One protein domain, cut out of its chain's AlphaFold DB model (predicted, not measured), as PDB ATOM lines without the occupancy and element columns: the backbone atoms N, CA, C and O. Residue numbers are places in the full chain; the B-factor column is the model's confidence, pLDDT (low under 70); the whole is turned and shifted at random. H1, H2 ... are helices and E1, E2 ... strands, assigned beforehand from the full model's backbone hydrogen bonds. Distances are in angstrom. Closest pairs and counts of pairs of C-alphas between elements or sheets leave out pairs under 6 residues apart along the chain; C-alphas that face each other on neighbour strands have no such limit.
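This is residues 81 to 121 of the 122 residues of an uncharacterized protein of Ruminococcus sp (UniProt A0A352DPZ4). Picture a small knot of three short helices with a two-stranded hairpin: H1 packs at its first residues on H3, which lies crosswise to it, and the hairpin of E1 and E2 covers another side of H1, chiefly with E2. H2 folds back from H1 and runs beside it the opposite way, loosely, before the chain turns into H3. The printed part has 41 residues, with three named helices and two named strands in the order H1 H2 H3 E1 E2; the sheet, in the order E1 - E2, is antiparallel, and the class is mixed, helices and strands. The whole is compact, with a radius of gyration of the C-alphas of 8.7 A, and rounded, spanning 23 by 20 by 14 A.

Start at H1, residues 82 to 91, and go on to H2, residues 96 to 102. These two only just touch, with 3 pairs of C-alphas within 8 A, the closest being those of Cys 89 and Tyr 96 at 5.8 A. They form a helical hairpin, at a shallow tilt of 30 degrees and running opposite ways. Next look at H3, residues 104 to 109: it touches H1, closest at the C-alphas of Ala 82 and Phe 106, 4.3 A apart, and is about perpendicular to it at 83 degrees. H2 and H3 touch only at the corner by their link, and only just, with 3 pairs of C-alphas within 8 A; the closest C-alphas are those of Ala 100 and Ala 107, at 5.2 A. In H1, H2 and H3 every O i to N i+4 pair is within hydrogen-bond range. Then come E1, residues 110 to 112, and E2, residues 118 to 120, an antiparallel hairpin at 139 degrees between directions; look for N 111 and O 119, and N 119 and O 111, each 2.9 A apart and within hydrogen-bond range. The closest C-alphas of H1 and E2 are those of Ala 86 and Tyr 118, at 5.5 A. H2 is apart from both E1 and E2.

Find C-alpha 82 at (10.680, 7.780, -14.285); from there H1 runs 14.3 A to C-alpha 91 at (17.009, 3.667, -26.421). H2 covers 9.8 A from Tyr 96 to Met 102, and H3 covers 8.7 A from Pro 104 to Gln 109. E1, from Tyr 110 to Gln 112, and E2, from Tyr 118 to Lys 120, are each 7.0 A long; E2 ends at C-alpha 120, (13.323, 16.263, -17.674).

Look to Met 102 and Glu 114 for the two C-alphas farthest apart, at 24.2 A. The printed part has no cut, and the links H1 to H2, H2 to H3, H3 to E1 and E1 to E2 are tight. In the B-factor column you will find a mean pLDDT of the printed part of 89.6, and no printed residue is under 70.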
ATOM      1  N   ASP A  81      10.421   3.867 -11.870       92.31
ATOM      2  CA  ASP A  81      11.543   4.785 -12.063       92.31
ATOM      3  C   ASP A  81      11.351   5.600 -13.348       92.31
ATOM      4  O   ASP A  81      11.629   5.146 -14.460       92.31
ATOM      5  N   ALA A  82      10.894   6.845 -13.183       90.69
ATOM      6  CA  ALA A  82      10.680   7.780 -14.285       90.69
ATOM      7  C   ALA A  82      11.976   8.113 -15.052       90.69
ATOM      8  O   ALA A  82      11.958   8.310 -16.267       90.69
ATOM      9  N   LYS A  83      13.132   8.123 -14.374       90.38
ATOM     10  CA  LYS A  83      14.431   8.355 -15.026       90.38
ATOM     11  C   LYS A  83      14.829   7.161 -15.887       90.38
ATOM     12  O   LYS A  83      15.370   7.339 -16.981       90.38
ATOM     13  N   PHE A  84      14.554   5.948 -15.409       92.62
ATOM     14  CA  PHE A  84      14.729   4.740 -16.209       92.62
ATOM     15  C   PHE A  84      13.827   4.753 -17.447       92.62
ATOM     16  O   PHE A  84      14.319   4.453 -18.532       92.62
ATOM     17  N   CYS A  85      12.563   5.167 -17.312       91.62
ATOM     18  CA  CYS A  85      11.626   5.310 -18.432       91.62
ATOM     19  C   CYS A  85      12.165   6.238 -19.524       91.62
ATOM     20  O   CYS A  85      12.221   5.848 -20.687       91.62
ATOM     21  N   ALA A  86      12.670   7.417 -19.148       90.81
ATOM     22  CA  ALA A  86      13.263   8.354 -20.100       90.81
ATOM     23  C   ALA A  86      14.429   7.731 -20.876       90.81
ATOM     24  O   ALA A  86      14.518   7.856 -22.098       90.81
ATOM     25  N   ARG A  87      15.319   7.020 -20.175       91.94
ATOM     26  CA  ARG A  87      16.425   6.300 -20.813       91.94
ATOM     27  C   ARG A  87      15.914   5.197 -21.744       91.94
ATOM     28  O   ARG A  87      16.386   5.105 -22.869       91.94
ATOM     29  N   PHE A  88      14.946   4.403 -21.296       91.88
ATOM     30  CA  PHE A  88      14.374   3.311 -22.076       91.88
ATOM     31  C   PHE A  88      13.704   3.807 -23.364       91.88
ATOM     32  O   PHE A  88      13.976   3.250 -24.425       91.88
ATOM     33  N   CYS A  89      12.907   4.878 -23.299       91.69
ATOM     34  CA  CYS A  89      12.257   5.485 -24.465       91.69
ATOM     35  C   CYS A  89      13.261   6.113 -25.443       91.69
ATOM     36  O   CYS A  89      13.042   6.090 -26.651       91.69
ATOM     37  N   ASN A  90      14.378   6.644 -24.938       90.81
ATOM     38  CA  ASN A  90      15.471   7.139 -25.781       90.81
ATOM     39  C   ASN A  90      16.212   6.003 -26.504       90.81
ATOM     40  O   ASN A  90      16.629   6.181 -27.647       90.81
ATOM     41  N   ASP A  91      16.373   4.855 -25.844       90.50
ATOM     42  CA  ASP A  91      17.009   3.667 -26.421       90.50
ATOM     43  C   ASP A  91      16.043   2.884 -27.344       90.50
ATOM     44  O   ASP A  91      16.491   2.130 -28.205       90.50
ATOM     45  N   ASN A  92      14.723   3.075 -27.197       89.69
ATOM     46  CA  ASN A  92      13.669   2.400 -27.964       89.69
ATOM     47  C   ASN A  92      12.642   3.419 -28.501       89.69
ATOM     48  O   ASN A  92      11.562   3.569 -27.914       89.69
ATOM     49  N   PRO A  93      12.939   4.126 -29.608       86.00
ATOM     50  CA  PRO A  93      12.016   5.097 -30.191       86.00
ATOM     51  C   PRO A  93      10.640   4.469 -30.478       86.00
ATOM     52  O   PRO A  93      10.562   3.370 -31.020       86.00
ATOM     53  N   GLY A  94       9.555   5.156 -30.107       86.06
ATOM     54  CA  GLY A  94       8.175   4.677 -30.295       86.06
ATOM     55  C   GLY A  94       7.571   3.913 -29.108       86.06
ATOM     56  O   GLY A  94       6.407   3.536 -29.157       86.06
ATOM     57  N   SER A  95       8.318   3.722 -28.018       89.69
ATOM     58  CA  SER A  95       7.809   3.087 -26.787       89.69
ATOM     59  C   SER A  95       7.134   4.055 -25.802       89.69
ATOM     60  O   SER A  95       6.659   3.624 -24.754       89.69
ATOM     61  N   TYR A  96       7.060   5.350 -26.129       89.44
ATOM     62  CA  TYR A  96       6.590   6.385 -25.206       89.44
ATOM     63  C   TYR A  96       5.174   6.152 -24.696       89.44
ATOM     64  O   TYR A  96       4.995   6.130 -23.486       89.44
ATOM     65  N   ASP A  97       4.202   5.927 -25.583       89.62
ATOM     66  CA  ASP A  97       2.794   5.810 -25.183       89.62
ATOM     67  C   ASP A  97       2.590   4.664 -24.181       89.62
ATOM     68  O   ASP A  97       1.967   4.843 -23.138       89.62
ATOM     69  N   GLN A  98       3.223   3.514 -24.440       91.38
ATOM     70  CA  GLN A  98       3.176   2.353 -23.548       91.38
ATOM     71  C   GLN A  98       3.826   2.647 -22.193       91.38
ATOM     72  O   GLN A  98       3.314   2.248 -21.148       91.38
ATOM     73  N   VAL A  99       4.970   3.332 -22.186       91.62
ATOM     74  CA  VAL A  99       5.707   3.627 -20.950       91.62
ATOM     75  C   VAL A  99       5.019   4.727 -20.136       91.62
ATOM     76  O   VAL A  99       4.988   4.641 -18.910       91.62
ATOM     77  N   ALA A 100       4.431   5.725 -20.795       89.94
ATOM     78  CA  ALA A 100       3.651   6.788 -20.170       89.94
ATOM     79  C   ALA A 100       2.382   6.242 -19.498       89.94
ATOM     80  O   ALA A 100       2.051   6.666 -18.391       89.94
ATOM     81  N   GLU A 101       1.719   5.255 -20.111       91.75
ATOM     82  CA  GLU A 101       0.577   4.560 -19.504       91.75
ATOM     83  C   GLU A 101       0.987   3.764 -18.251       91.75
ATOM     84  O   GLU A 101       0.266   3.735 -17.252       91.75
ATOM     85  N   MET A 102       2.174   3.146 -18.263       90.25
ATOM     86  CA  MET A 102       2.689   2.383 -17.118       90.25
ATOM     87  C   MET A 102       3.213   3.257 -15.975       90.25
ATOM     88  O   MET A 102       3.271   2.787 -14.835       90.25
ATOM     89  N   ASN A 103       3.649   4.482 -16.274       91.94
ATOM     90  CA  ASN A 103       4.293   5.375 -15.318       91.94
ATOM     91  C   ASN A 103       3.868   6.836 -15.544       91.94
ATOM     92  O   ASN A 103       4.534   7.575 -16.277       91.94
ATOM     93  N   PRO A 104       2.792   7.280 -14.873       90.38
ATOM     94  CA  PRO A 104       2.310   8.655 -14.982       90.38
ATOM     95  C   PRO A 104       3.347   9.704 -14.553       90.38
ATOM     96  O   PRO A 104       3.398  10.787 -15.132       90.38
ATOM     97  N   ASP A 105       4.220   9.382 -13.591       90.88
ATOM     98  CA  ASP A 105       5.271  10.299 -13.130       90.88
ATOM     99  C   ASP A 105       6.303  10.576 -14.228       90.88
ATOM    100  O   ASP A 105       6.846  11.678 -14.313       90.88
ATOM    101  N   PHE A 106       6.571   9.593 -15.094       91.94
ATOM    102  CA  PHE A 106       7.411   9.796 -16.270       91.94
ATOM    103  C   PHE A 106       6.779  10.800 -17.238       91.94
ATOM    104  O   PHE A 106       7.455  11.752 -17.629       91.94
ATOM    105  N   ALA A 107       5.495  10.638 -17.559       88.75
ATOM    106  CA  ALA A 107       4.772  11.554 -18.441       88.75
ATOM    107  C   ALA A 107       4.676  12.978 -17.862       88.75
ATOM    108  O   ALA A 107       4.733  13.957 -18.601       88.75
ATOM    109  N   ALA A 108       4.571  13.102 -16.536       89.00
ATOM    110  CA  ALA A 108       4.510  14.395 -15.859       89.00
ATOM    111  C   ALA A 108       5.871  15.108 -15.779       89.00
ATOM    112  O   ALA A 108       5.920  16.335 -15.755       89.00
ATOM    113  N   GLN A 109       6.977  14.359 -15.698       92.06
ATOM    114  CA  GLN A 109       8.310  14.922 -15.455       92.06
ATOM    115  C   GLN A 109       9.193  15.013 -16.698       92.06
ATOM    116  O   GLN A 109      10.256  15.629 -16.614       92.06
ATOM    117  N   TYR A 110       8.829  14.392 -17.820       91.31
ATOM    118  CA  TYR A 110       9.671  14.337 -19.015       91.31
ATOM    119  C   TYR A 110       8.903  14.751 -20.267       91.31
ATOM    120  O   TYR A 110       7.757  14.371 -20.463       91.31
ATOM    121  N   THR A 111       9.573  15.495 -21.146       89.38
ATOM    122  CA  THR A 111       9.047  15.907 -22.453       89.38
ATOM    123  C   THR A 111      10.048  15.602 -23.561       89.38
ATOM    124  O   THR A 111      11.250  15.459 -23.310       89.38
ATOM    125  N   GLN A 112       9.564  15.477 -24.793       89.25
ATOM    126  CA  GLN A 112      10.413  15.268 -25.957       89.25
ATOM    127  C   GLN A 112      11.013  16.604 -26.415       89.25
ATOM    128  O   GLN A 112      10.300  17.584 -26.607       89.25
ATOM    129  N   ASN A 113      12.333  16.656 -26.591       88.19
ATOM    130  CA  ASN A 113      13.013  17.827 -27.144       88.19
ATOM    131  C   ASN A 113      13.034  17.814 -28.684       88.19
ATOM    132  O   ASN A 113      12.683  16.825 -29.321       88.19
ATOM    133  N   GLU A 114      13.550  18.888 -29.285       86.69
ATOM    134  CA  GLU A 114      13.693  19.053 -30.744       86.69
ATOM    135  C   GLU A 114      14.517  17.945 -31.429       86.69
ATOM    136  O   GLU A 114      14.423  17.743 -32.635       86.69
ATOM    137  N   LYS A 115      15.327  17.199 -30.666       84.38
ATOM    138  CA  LYS A 115      16.137  16.068 -31.152       84.38
ATOM    139  C   LYS A 115      15.428  14.721 -30.988       84.38
ATOM    140  O   LYS A 115      16.070  13.681 -31.128       84.38
ATOM    141  N   GLY A 116      14.147  14.727 -30.625       81.38
ATOM    142  CA  GLY A 116      13.354  13.526 -30.393       81.38
ATOM    143  C   GLY A 116      13.680  12.790 -29.088       81.38
ATOM    144  O   GLY A 116      13.188  11.678 -28.902       81.38
ATOM    145  N   LYS A 117      14.489  13.372 -28.188       87.12
ATOM    146  CA  LYS A 117      14.895  12.744 -26.918       87.12
ATOM    147  C   LYS A 117      14.033  13.206 -25.749       87.12
ATOM    148  O   LYS A 117      13.768  14.397 -25.611       87.12
ATOM    149  N   TYR A 118      13.695  12.282 -24.857       87.62
ATOM    150  CA  TYR A 118      12.974  12.559 -23.618       87.62
ATOM    151  C   TYR A 118      13.921  13.129 -22.559       87.62
ATOM    152  O   TYR A 118      14.879  12.466 -22.143       87.62
ATOM    153  N   VAL A 119      13.656  14.368 -22.144       88.50
ATOM    154  CA  VAL A 119      14.430  15.142 -21.163       88.50
ATOM    155  C   VAL A 119      13.524  15.635 -20.040       88.50
ATOM    156  O   VAL A 119      12.323  15.797 -20.239       88.50
ATOM    157  N   LYS A 120      14.092  15.838 -18.846       89.12
ATOM    158  CA  LYS A 120      13.323  16.263 -17.674       89.12
ATOM    159  C   LYS A 120      12.799  17.691 -17.872       89.12
ATOM    160  O   LYS A 120      13.563  18.558 -18.295       89.12
ATOM    161  N   ILE A 121      11.530  17.915 -17.552       85.56
ATOM    162  CA  ILE A 121      10.904  19.235 -17.487       85.56
ATOM    163  C   ILE A 121      11.499  19.942 -16.260       85.56
ATOM    164  O   ILE A 121      11.502  19.378 -15.163       85.56
TER     165      ILE A 121